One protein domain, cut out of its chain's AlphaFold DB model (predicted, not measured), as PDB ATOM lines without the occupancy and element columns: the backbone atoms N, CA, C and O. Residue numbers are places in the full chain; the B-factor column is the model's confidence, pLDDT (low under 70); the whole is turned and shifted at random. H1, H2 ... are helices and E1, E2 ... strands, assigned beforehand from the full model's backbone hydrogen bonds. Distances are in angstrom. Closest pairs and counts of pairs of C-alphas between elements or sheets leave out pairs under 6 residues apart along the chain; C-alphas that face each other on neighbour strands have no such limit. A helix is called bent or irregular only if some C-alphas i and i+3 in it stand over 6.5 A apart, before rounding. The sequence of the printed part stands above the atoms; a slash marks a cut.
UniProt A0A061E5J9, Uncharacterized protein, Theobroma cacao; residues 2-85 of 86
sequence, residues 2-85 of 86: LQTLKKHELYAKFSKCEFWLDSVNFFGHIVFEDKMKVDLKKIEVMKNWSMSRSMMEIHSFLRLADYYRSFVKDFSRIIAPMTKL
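What this domain is: This is residues 2 to 85 of the 86 residues of an uncharacterized protein of Theobroma cacao (UniProt A0A061E5J9). A small three-stranded sheet, E1 to E3, lies between the two ends of a drawn-out shape: at one end the short helix H1 sits alone beyond a long link, at the other H2, H3 and H4 form a loose group with H3 and H4 side by side. The 84 printed residues, with four named helices and three named strands, run H1 E1 E2 E3 H2 H3 H4; the sheet order is E1 E2 E3, antiparallel, and the class is mixed. The whole is only just extended, close to loose, with a radius of gyration of the C-alphas of 18.2 A, and spans 53 by 27 by 18 A.

How they stand to each other: E1, residues 23 to 26, E2, residues 29 to 32, and E3, residues 35 to 38, form a meander, each strand the antiparallel neighbour of the one before. Hairpin E1 and E2 has N 24 and O 31 within hydrogen-bond range at 3.0 A; hairpin E2 and E3 has N 30 and O 37 at 2.7 A. H2, residues 40 to 47, is not on the sheet. It is close but not clearly touching H3, residues 55 to 67; their closest C-alphas, Met 46 and Ala 65, are 7.5 A apart. H3 and H4, residues 75 to 83, are close but not clearly touching, at a shallow tilt of 15 degrees, opposite ways; their closest C-alphas, Ile 58 and Met 82, are 7.3 A apart. H1, residues 2 to 7, is apart from H2, H3 and H4. Every O i to N i+4 pair is within hydrogen-bond range in H1 and H2, 8 of 9 in H3 and 3 of 5 in H4.

Where its parts are: H1 begins at C-alpha 2 (288.131, 548.767, 409.949). E1, E2 and E3 measure 9.4, 9.6 and 10.2 A. H3 measures 19.1 A and H4 11.9 A, ending at C-alpha 83 (249.558, 556.353, 386.695). H4 is irregular: C-alphas 78 and 81 are 7.2 A apart.

The domain as a whole: The C-alphas farthest apart, of Lys 7 and Leu 85, are 52.8 A apart. The printed part has no cut; the link from H1 to E1, 15 residues, is long. Residues 3 to 9, of which 3 to 7 belong to H1, and 13 to 20 stand free. Residues 51 and 85 have pLDDT under 70.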
ATOM      1  N   LEU A   2     287.508 550.098 410.122       91.56
ATOM      2  CA  LEU A   2     288.131 548.767 409.949       91.56
ATOM      3  C   LEU A   2     288.362 548.016 411.277       91.56
ATOM      4  O   LEU A   2     288.067 546.831 411.373       91.56
ATOM      5  N   GLN A   3     288.788 548.718 412.333       94.31
ATOM      6  CA  GLN A   3     288.893 548.134 413.682       94.31
ATOM      7  C   GLN A   3     287.527 547.700 414.242       94.31
ATOM      8  O   GLN A   3     287.425 546.704 414.949       94.31
ATOM      9  N   THR A   4     286.459 548.424 413.893       96.06
ATOM     10  CA  THR A   4     285.082 548.090 414.277       96.06
ATOM     11  C   THR A   4     284.626 546.800 413.604       96.06
ATOM     12  O   THR A   4     284.037 545.961 414.277       96.06
ATOM     13  N   LEU A   5     284.930 546.623 412.312       95.69
ATOM     14  CA  LEU A   5     284.661 545.375 411.590       95.69
ATOM     15  C   LEU A   5     285.396 544.205 412.251       95.69
ATOM     16  O   LEU A   5     284.768 543.206 412.583       95.69
ATOM     17  N   LYS A   6     286.687 544.386 412.559       94.94
ATOM     18  CA  LYS A   6     287.502 543.375 413.249       94.94
ATOM     19  C   LYS A   6     286.927 542.985 414.616       94.94
ATOM     20  O   LYS A   6     286.874 541.802 414.924       94.94
ATOM     21  N   LYS A   7     286.466 543.956 415.415       97.69
ATOM     22  CA  LYS A   7     285.838 543.707 416.727       97.69
ATOM     23  C   LYS A   7     284.589 542.816 416.633       97.69
ATOM     24  O   LYS A   7     284.316 542.085 417.574       97.69
ATOM     25  N   HIS A   8     283.843 542.903 415.534       97.50
ATOM     26  CA  HIS A   8     282.621 542.123 415.308       97.50
ATOM     27  C   HIS A   8     282.848 540.935 414.365       97.50
ATOM     28  O   HIS A   8     281.884 540.404 413.827       97.50
ATOM     29  N   GLU A   9     284.109 540.557 414.119       96.50
ATOM     30  CA  GLU A   9     284.474 539.431 413.247       96.50
ATOM     31  C   GLU A   9     283.895 539.544 411.821       96.50
ATOM     32  O   GLU A   9     283.629 538.552 411.144       96.50
ATOM     33  N   LEU A  10     283.730 540.780 411.339       97.19
ATOM     34  CA  LEU A  10     283.334 541.088 409.969       97.19
ATOM     35  C   LEU A  10     284.576 541.358 409.116       97.19
ATOM     36  O   LEU A  10     285.456 542.135 409.493       97.19
ATOM     37  N   TYR A  11     284.614 540.767 407.923       93.31
ATOM     38  CA  TYR A  11     285.743 540.883 407.004       93.31
ATOM     39  C   TYR A  11     285.296 541.491 405.677       93.31
ATOM     40  O   TYR A  11     284.393 540.989 405.009       93.31
ATOM     41  N   ALA A  12     285.948 542.583 405.279       93.19
ATOM     42  CA  ALA A  12     285.720 543.202 403.984       93.19
ATOM     43  C   ALA A  12     286.565 542.506 402.910       93.19
ATOM     44  O   ALA A  12     287.753 542.240 403.096       93.19
ATOM     45  N   LYS A  13     285.961 542.231 401.751       94.81
ATOM     46  CA  LYS A  13     286.686 541.694 400.598       94.81
ATOM     47  C   LYS A  13     287.524 542.807 399.969       94.81
ATOM     48  O   LYS A  13     286.960 543.732 399.390       94.81
ATOM     49  N   PHE A  14     288.852 542.686 400.031       90.62
ATOM     50  CA  PHE A  14     289.774 543.733 399.570       90.62
ATOM     51  C   PHE A  14     289.530 544.163 398.115       90.62
ATOM     52  O   PHE A  14     289.488 545.349 397.831       90.62
ATOM     53  N   SER A  15     289.237 543.222 397.210       94.62
ATOM     54  CA  SER A  15     288.956 543.525 395.795       94.62
ATOM     55  C   SER A  15     287.652 544.281 395.524       94.62
ATOM     56  O   SER A  15     287.369 544.603 394.376       94.62
ATOM     57  N   LYS A  16     286.839 544.545 396.552       91.00
ATOM     58  CA  LYS A  16     285.643 545.398 396.478       91.00
ATOM     59  C   LYS A  16     285.789 546.691 397.289       91.00
ATOM     60  O   LYS A  16     284.815 547.422 397.422       91.00
ATOM     61  N   CYS A  17     286.948 546.923 397.901       91.50
ATOM     62  CA  CYS A  17     287.185 548.094 398.729       91.50
ATOM     63  C   CYS A  17     287.893 549.174 397.911       91.50
ATOM     64  O   CYS A  17     288.917 548.914 397.286       91.50
ATOM     65  N   GLU A  18     287.362 550.386 397.972       91.19
ATOM     66  CA  GLU A  18     287.932 551.579 397.358       91.19
ATOM     67  C   GLU A  18     288.364 552.517 398.490       91.19
ATOM     68  O   GLU A  18     287.593 552.779 399.415       91.19
ATOM     69  N   PHE A  19     289.612 552.986 398.460       90.62
ATOM     70  CA  PHE A  19     290.175 553.851 399.495       90.62
ATOM     71  C   PHE A  19     290.869 555.049 398.855       90.62
ATOM     72  O   PHE A  19     291.471 554.903 397.795       90.62
ATOM     73  N   TRP A  20     290.833 556.195 399.540       90.12
ATOM     74  CA  TRP A  20     291.547 557.415 399.137       90.12
ATOM     75  C   TRP A  20     291.203 557.902 397.715       90.12
ATOM     76  O   TRP A  20     292.083 558.343 396.985       90.12
ATOM     77  N   LEU A  21     289.929 557.804 397.319       90.88
ATOM     78  CA  LEU A  21     289.423 558.326 396.046       90.88
ATOM     79  C   LEU A  21     288.582 559.584 396.283       90.88
ATOM     80  O   LEU A  21     287.810 559.632 397.239       90.88
ATOM     81  N   ASP A  22     288.662 560.547 395.364       89.94
ATOM     82  CA  ASP A  22     287.836 561.768 395.389       89.94
ATOM     83  C   ASP A  22     286.359 561.491 395.056       89.94
ATOM     84  O   ASP A  22     285.464 562.271 395.385       89.94
ATOM     85  N   SER A  23     286.092 560.359 394.398       89.44
ATOM     86  CA  SER A  23     284.742 559.877 394.127       89.44
ATOM     87  C   SER A  23     284.671 558.355 394.161       89.44
ATOM     88  O   SER A  23     285.602 557.690 393.706       89.44
ATOM     89  N   VAL A  24     283.553 557.814 394.643       89.44
ATOM     90  CA  VAL A  24     283.304 556.365 394.733       89.44
ATOM     91  C   VAL A  24     281.935 556.008 394.167       89.44
ATOM     92  O   VAL A  24     280.982 556.787 394.288       89.44
ATOM     93  N   ASN A  25     281.818 554.825 393.557       87.19
ATOM     94  CA  ASN A  25     280.518 554.307 393.134       87.19
ATOM     95  C   ASN A  25     279.868 553.543 394.292       87.19
ATOM     96  O   ASN A  25     280.321 552.475 394.696       87.19
ATOM     97  N   PHE A  26     278.770 554.079 394.809       84.56
ATOM     98  CA  PHE A  26     278.039 553.528 395.934       84.56
ATOM     99  C   PHE A  26     276.559 553.359 395.577       84.56
ATOM    100  O   PHE A  26     275.862 554.321 395.267       84.56
ATOM    101  N   PHE A  27     276.069 552.114 395.579       79.88
ATOM    102  CA  PHE A  27     274.679 551.755 395.235       79.88
ATOM    103  C   PHE A  27     274.175 552.280 393.866       79.88
ATOM    104  O   PHE A  27     272.972 552.421 393.625       79.88
ATOM    105  N   GLY A  28     275.078 552.489 392.901       76.81
ATOM    106  CA  GLY A  28     274.749 553.064 391.590       76.81
ATOM    107  C   GLY A  28     274.572 554.579 391.618       76.81
ATOM    108  O   GLY A  28     273.840 555.146 390.805       76.81
ATOM    109  N   HIS A  29     275.237 555.213 392.572       79.19
ATOM    110  CA  HIS A  29     275.441 556.642 392.646       79.19
ATOM    111  C   HIS A  29     276.936 556.906 392.740       79.19
ATOM    112  O   HIS A  29     277.677 556.135 393.338       79.19
ATOM    113  N   ILE A  30     277.373 558.011 392.164       85.69
ATOM    114  CA  ILE A  30     278.725 558.518 392.323       85.69
ATOM    115  C   ILE A  30     278.672 559.543 393.450       85.69
ATOM    116  O   ILE A  30     278.020 560.584 393.318       85.69
ATOM    117  N   VAL A  31     279.325 559.226 394.561       87.31
ATOM    118  CA  VAL A  31     279.473 560.126 395.710       87.31
ATOM    119  C   VAL A  31     280.803 560.854 395.555       87.31
ATOM    120  O   VAL A  31     281.816 560.197 395.325       87.31
ATOM    121  N   PHE A  32     280.795 562.183 395.631       88.06
ATOM    122  CA  PHE A  32     281.990 563.026 395.540       88.06
ATOM    123  C   PHE A  32     281.808 564.259 396.427       88.06
ATOM    124  O   PHE A  32     280.776 564.926 396.337       88.06
ATOM    125  N   GLU A  33     282.798 564.559 397.270       84.25
ATOM    126  CA  GLU A  33     282.716 565.625 398.284       84.25
ATOM    127  C   GLU A  33     281.362 565.584 399.039       84.25
ATOM    128  O   GLU A  33     280.991 564.544 399.579       84.25
ATOM    129  N   ASP A  34     280.591 566.677 399.011       76.19
ATOM    130  CA  ASP A  34     279.261 566.809 399.627       76.19
ATOM    131  C   ASP A  34     278.108 566.604 398.630       76.19
ATOM    132  O   ASP A  34     276.979 567.066 398.829       76.19
ATOM    133  N   LYS A  35     278.382 565.967 397.490       79.12
ATOM    134  CA  LYS A  35     277.428 565.824 396.391       79.12
ATOM    135  C   LYS A  35     277.287 564.373 395.960       79.12
ATOM    136  O   LYS A  35     278.182 563.539 396.050       79.12
ATOM    137  N   MET A  36     276.109 564.088 395.427       80.81
ATOM    138  CA  MET A  36     275.747 562.785 394.897       80.81
ATOM    139  C   MET A  36     275.240 562.975 393.476       80.81
ATOM    140  O   MET A  36     274.348 563.784 393.218       80.81
ATOM    141  N   LYS A  37     275.814 562.228 392.540       79.12
ATOM    142  CA  LYS A  37     275.302 562.093 391.175       79.12
ATOM    143  C   LYS A  37     274.741 560.688 391.025       79.12
ATOM    144  O   LYS A  37     275.332 559.728 391.501       79.12
ATOM    145  N   VAL A  38     273.600 560.540 390.365       72.19
ATOM    146  CA  VAL A  38     273.154 559.205 389.939       72.19
ATOM    147  C   VAL A  38     274.064 558.728 388.825       72.19
ATOM    148  O   VAL A  38     274.468 559.523 387.975       72.19
ATOM    149  N   ASP A  39     274.361 557.432 388.816       72.75
ATOM    150  CA  ASP A  39     274.967 556.810 387.649       72.75
ATOM    151  C   ASP A  39     274.015 556.954 386.451       72.75
ATOM    152  O   ASP A  39     272.934 556.356 386.407       72.75
ATOM    153  N   LEU A  40     274.419 557.767 385.472       71.56
ATOM    154  CA  LEU A  40     273.637 558.054 384.269       71.56
ATOM    155  C   LEU A  40     273.211 556.778 383.534       71.56
ATOM    156  O   LEU A  40     272.139 556.782 382.929       71.56
ATOM    157  N   LYS A  41     273.963 555.675 383.661       70.81
ATOM    158  CA  LYS A  41     273.599 554.375 383.077       70.81
ATOM    159  C   LYS A  41     272.245 553.877 383.573       70.81
ATOM    160  O   LYS A  41     271.473 553.320 382.801       70.81
ATOM    161  N   LYS A  42     271.915 554.099 384.850       71.75
ATOM    162  CA  LYS A  42     270.616 553.683 385.399       71.75
ATOM    163  C   LYS A  42     269.474 554.543 384.864       71.75
ATOM    164  O   LYS A  42     268.417 554.010 384.544       71.75
ATOM    165  N   ILE A  43     269.703 555.847 384.704       73.38
ATOM    166  CA  ILE A  43     268.728 556.763 384.089       73.38
ATOM    167  C   ILE A  43     268.523 556.414 382.610       73.38
ATOM    168  O   ILE A  43     267.406 556.486 382.106       73.38
ATOM    169  N   GLU A  44     269.577 556.017 381.906       76.38
ATOM    170  CA  GLU A  44     269.514 555.629 380.500       76.38
ATOM    171  C   GLU A  44     268.673 554.365 380.280       76.38
ATOM    172  O   GLU A  44     267.824 554.352 379.391       76.38
ATOM    173  N   VAL A  45     268.804 553.355 381.148       74.81
ATOM    174  CA  VAL A  45     267.927 552.167 381.135       74.81
ATOM    175  C   VAL A  45     266.457 552.562 381.293       74.81
ATOM    176  O   VAL A  45     265.596 552.025 380.601       74.81
ATOM    177  N   MET A  46     266.163 553.533 382.160       74.38
ATOM    178  CA  MET A  46     264.802 554.040 382.344       74.38
ATOM    179  C   MET A  46     264.281 554.821 381.137       74.38
ATOM    180  O   MET A  46     263.108 554.699 380.795       74.38
ATOM    181  N   LYS A  47     265.137 555.619 380.487       73.62
ATOM    182  CA  LYS A  47     264.786 556.365 379.267       73.62
ATOM    183  C   LYS A  47     264.519 555.444 378.080       73.62
ATOM    184  O   LYS A  47     263.621 555.720 377.295       73.62
ATOM    185  N   ASN A  48     265.293 554.369 377.963       78.19
ATOM    186  CA  ASN A  48     265.194 553.404 376.870       78.19
ATOM    187  C   ASN A  48     264.148 552.315 377.131       78.19
ATOM    188  O   ASN A  48     264.062 551.353 376.366       78.19
ATOM    189  N   TRP A  49     263.365 552.430 378.206       76.94
ATOM    190  CA  TRP A  49     262.317 551.466 378.479       76.94
ATOM    191  C   TRP A  49     261.221 551.564 377.416       76.94
ATOM    192  O   TRP A  49     260.556 552.590 377.263       76.94
ATOM    193  N   SER A  50     261.036 550.480 376.664       75.00
ATOM    194  CA  SER A  50     259.932 550.349 375.725       75.00
ATOM    195  C   SER A  50     258.629 550.182 376.497       75.00
ATOM    196  O   SER A  50     258.519 549.344 377.391       75.00
ATOM    197  N   MET A  51     257.627 550.991 376.150       69.62
ATOM    198  CA  MET A  51     256.330 550.933 376.810       69.62
ATOM    199  C   MET A  51     255.722 549.544 376.625       69.62
ATOM    200  O   MET A  51     255.412 549.130 375.505       69.62
ATOM    201  N   SER A  52     255.588 548.818 377.728       73.38
ATOM    202  CA  SER A  52     255.019 547.484 377.706       73.38
ATOM    203  C   SER A  52     253.495 547.541 377.843       73.38
ATOM    204  O   SER A  52     252.925 548.536 378.289       73.38
ATOM    205  N   ARG A  53     252.807 546.486 377.393       73.19
ATOM    206  CA  ARG A  53     251.331 546.434 377.385       73.19
ATOM    207  C   ARG A  53     250.739 545.828 378.663       73.19
ATOM    208  O   ARG A  53     249.521 545.804 378.802       73.19
ATOM    209  N   SER A  54     251.570 545.312 379.570       84.94
ATOM    210  CA  SER A  54     251.117 544.628 380.783       84.94
ATOM    211  C   SER A  54     251.058 545.575 381.978       84.94
ATOM    212  O   SER A  54     252.054 546.204 382.332       84.94
ATOM    213  N   MET A  55     249.918 545.597 382.672       81.38
ATOM    214  CA  MET A  55     249.740 546.375 383.904       81.38
ATOM    215  C   MET A  55     250.790 546.020 384.972       81.38
ATOM    216  O   MET A  55     251.301 546.891 385.671       81.38
ATOM    217  N   MET A  56     251.164 544.741 385.078       85.00
ATOM    218  CA  MET A  56     252.132 544.269 386.075       85.00
ATOM    219  C   MET A  56     253.538 544.837 385.833       85.00
ATOM    220  O   MET A  56     254.236 545.219 386.772       85.00
ATOM    221  N   GLU A  57     253.943 544.924 384.569       85.25
ATOM    222  CA  GLU A  57     255.229 545.500 384.179       85.25
ATOM    223  C   GLU A  57     255.237 547.015 384.385       85.25
ATOM    224  O   GLU A  57     256.229 547.551 384.881       85.25
ATOM    225  N   ILE A  58     254.109 547.682 384.106       84.62
ATOM    226  CA  ILE A  58     253.925 549.106 384.400       84.62
ATOM    227  C   ILE A  58     254.105 549.372 385.896       84.62
ATOM    228  O   ILE A  58     254.912 550.225 386.269       84.62
ATOM    229  N   HIS A  59     253.457 548.602 386.772       85.81
ATOM    230  CA  HIS A  59     253.647 548.737 388.219       85.81
ATOM    231  C   HIS A  59     255.087 548.471 388.670       85.81
ATOM    232  O   HIS A  59     255.622 549.208 389.505       85.81
ATOM    233  N   SER A  60     255.727 547.436 388.120       86.00
ATOM    234  CA  SER A  60     257.118 547.105 388.441       86.00
ATOM    235  C   SER A  60     258.064 548.252 388.079       86.00
ATOM    236  O   SER A  60     258.908 548.646 388.892       86.00
ATOM    237  N   PHE A  61     257.874 548.853 386.902       84.81
ATOM    238  CA  PHE A  61     258.645 550.018 386.493       84.81
ATOM    239  C   PHE A  61     258.359 551.238 387.356       84.81
ATOM    240  O   PHE A  61     259.307 551.891 387.778       84.81
ATOM    241  N   LEU A  62     257.092 551.551 387.646       86.00
ATOM    242  CA  LEU A  62     256.743 552.715 388.467       86.00
ATOM    243  C   LEU A  62     257.437 552.660 389.830       86.00
ATOM    244  O   LEU A  62     257.979 553.667 390.285       86.00
ATOM    245  N   ARG A  63     257.514 551.470 390.438       86.06
ATOM    246  CA  ARG A  63     258.246 551.258 391.691       86.06
ATOM    247  C   ARG A  63     259.748 551.512 391.545       86.06
ATOM    248  O   ARG A  63     260.355 552.116 392.425       86.06
ATOM    249  N   LEU A  64     260.355 551.057 390.447       84.56
ATOM    250  CA  LEU A  64     261.763 551.335 390.155       84.56
ATOM    251  C   LEU A  64     261.996 552.829 389.887       84.56
ATOM    252  O   LEU A  64     263.013 553.382 390.294       84.56
ATOM    253  N   ALA A  65     261.051 553.476 389.214       84.81
ATOM    254  CA  ALA A  65     261.124 554.871 388.828       84.81
ATOM    255  C   ALA A  65     261.036 555.820 390.011       84.81
ATOM    256  O   ALA A  65     261.783 556.799 390.057       84.81
ATOM    257  N   ASP A  66     260.195 555.496 390.986       86.62
ATOM    258  CA  ASP A  66     260.045 556.303 392.191       86.62
ATOM    259  C   ASP A  66     261.354 556.395 392.998       86.62
ATOM    260  O   ASP A  66     261.689 557.466 393.502       86.62
ATOM    261  N   TYR A  67     262.183 555.339 393.007       84.06
ATOM    262  CA  TYR A  67     263.514 555.365 393.639       84.06
ATOM    263  C   TYR A  67     264.429 556.469 393.070       84.06
ATOM    264  O   TYR A  67     265.241 557.039 393.797       84.06
ATOM    265  N   TYR A  68     264.292 556.811 391.783       80.38
ATOM    266  CA  TYR A  68     265.108 557.837 391.120       80.38
ATOM    267  C   TYR A  68     264.388 559.188 390.967       80.38
ATOM    268  O   TYR A  68     264.919 560.093 390.314       80.38
ATOM    269  N   ARG A  69     263.208 559.366 391.581       84.31
ATOM    270  CA  ARG A  69     262.363 560.564 391.436       84.31
ATOM    271  C   ARG A  69     263.096 561.877 391.717       84.31
ATOM    272  O   ARG A  69     262.878 562.851 391.001       84.31
ATOM    273  N   SER A  70     263.959 561.923 392.732       82.25
ATOM    274  CA  SER A  70     264.704 563.135 393.119       82.25
ATOM    275  C   SER A  70     265.714 563.603 392.066       82.25
ATOM    276  O   SER A  70     266.168 564.744 392.111       82.25
ATOM    277  N   PHE A  71     266.048 562.744 391.103       77.88
ATOM    278  CA  PHE A  71     267.076 562.990 390.096       77.88
ATOM    279  C   PHE A  71     266.509 563.244 388.696       77.88
ATOM    280  O   PHE A  71     267.254 563.589 387.778       77.88
ATOM    281  N   VAL A  72     265.194 563.097 388.525       78.88
ATOM    282  CA  VAL A  72     264.495 563.355 387.266       78.88
ATOM    283  C   VAL A  72     263.654 564.617 387.426       78.88
ATOM    284  O   VAL A  72     262.654 564.643 388.143       78.88
ATOM    285  N   LYS A  73     264.052 565.686 386.734       84.38
ATOM    286  CA  LYS A  73     263.271 566.925 386.701       84.38
ATOM    287  C   LYS A  73     261.875 566.647 386.132       84.38
ATOM    288  O   LYS A  73     261.740 565.945 385.135       84.38
ATOM    289  N   ASP A  74     260.852 567.214 386.767       87.31
ATOM    290  CA  ASP A  74     259.440 567.051 386.402       87.31
ATOM    291  C   ASP A  74     258.950 565.589 386.379       87.31
ATOM    292  O   ASP A  74     257.997 565.273 385.665       87.31
ATOM    293  N   PHE A  75     259.557 564.694 387.171       85.69
ATOM    294  CA  PHE A  75     259.216 563.265 387.217       85.69
ATOM    295  C   PHE A  75     257.704 562.990 387.264       85.69
ATOM    296  O   PHE A  75     257.181 562.222 386.460       85.69
ATOM    297  N   SER A  76     256.979 563.674 388.156       85.62
ATOM    298  CA  SER A  76     255.528 563.504 388.305       85.62
ATOM    299  C   SER A  76     254.755 563.816 387.020       85.62
ATOM    300  O   SER A  76     253.771 563.144 386.731       85.62
ATOM    301  N   ARG A  77     255.209 564.787 386.215       87.81
ATOM    302  CA  ARG A  77     254.594 565.122 384.919       87.81
ATOM    303  C   ARG A  77     254.840 564.032 383.876       87.81
ATOM    304  O   ARG A  77     253.947 563.748 383.087       87.81
ATOM    305  N   ILE A  78     256.029 563.429 383.883       82.81
ATOM    306  CA  ILE A  78     256.427 562.370 382.942       82.81
ATOM    307  C   ILE A  78     255.657 561.074 383.227       82.81
ATOM    308  O   ILE A  78     255.213 560.401 382.302       82.81
ATOM    309  N   ILE A  79     255.470 560.748 384.507       85.19
ATOM    310  CA  ILE A  79     254.842 559.501 384.959       85.19
ATOM    311  C   ILE A  79     253.306 559.588 385.032       85.19
ATOM    312  O   ILE A  79     252.633 558.564 384.937       85.19
ATOM    313  N   ALA A  80     252.732 560.795 385.119       86.00
ATOM    314  CA  ALA A  80     251.283 561.030 385.143       86.00
ATOM    315  C   ALA A  80     250.446 560.197 384.139       86.00
ATOM    316  O   ALA A  80     249.426 559.642 384.555       86.00
ATOM    317  N   PRO A  81     250.807 560.079 382.841       82.50
ATOM    318  CA  PRO A  81     250.052 559.246 381.901       82.50
ATOM    319  C   PRO A  81     250.071 557.754 382.258       82.50
ATOM    320  O   PRO A  81     249.077 557.074 382.030       82.50
ATOM    321  N   MET A  82     251.151 557.247 382.858       79.62
ATOM    322  CA  MET A  82     251.262 555.845 383.279       79.62
ATOM    323  C   MET A  82     250.437 555.554 384.531       79.62
ATOM    324  O   MET A  82     249.806 554.508 384.613       79.62
ATOM    325  N   THR A  83     250.378 556.493 385.479       77.44
ATOM    326  CA  THR A  83     249.558 556.353 386.695       77.44
ATOM    327  C   THR A  83     248.055 556.456 386.446       77.44
ATOM    328  O   THR A  83     247.289 556.059 387.309       77.44
ATOM    329  N   LYS A  84     247.625 557.001 385.298       73.69
ATOM    330  CA  LYS A  84     246.205 557.072 384.899       73.69
ATOM    331  C   LYS A  84     245.694 555.797 384.219       73.69
ATOM    332  O   LYS A  84     244.497 555.689 383.983       73.69
ATOM    333  N   LEU A  85     246.601 554.905 383.811       62.31
ATOM    334  CA  LEU A  85     246.254 553.628 383.184       62.31
ATOM    335  C   LEU A  85     245.932 552.543 384.219       62.31
ATOM    336  O   LEU A  85     245.346 551.532 383.847       62.31
TER     337      LEU A  85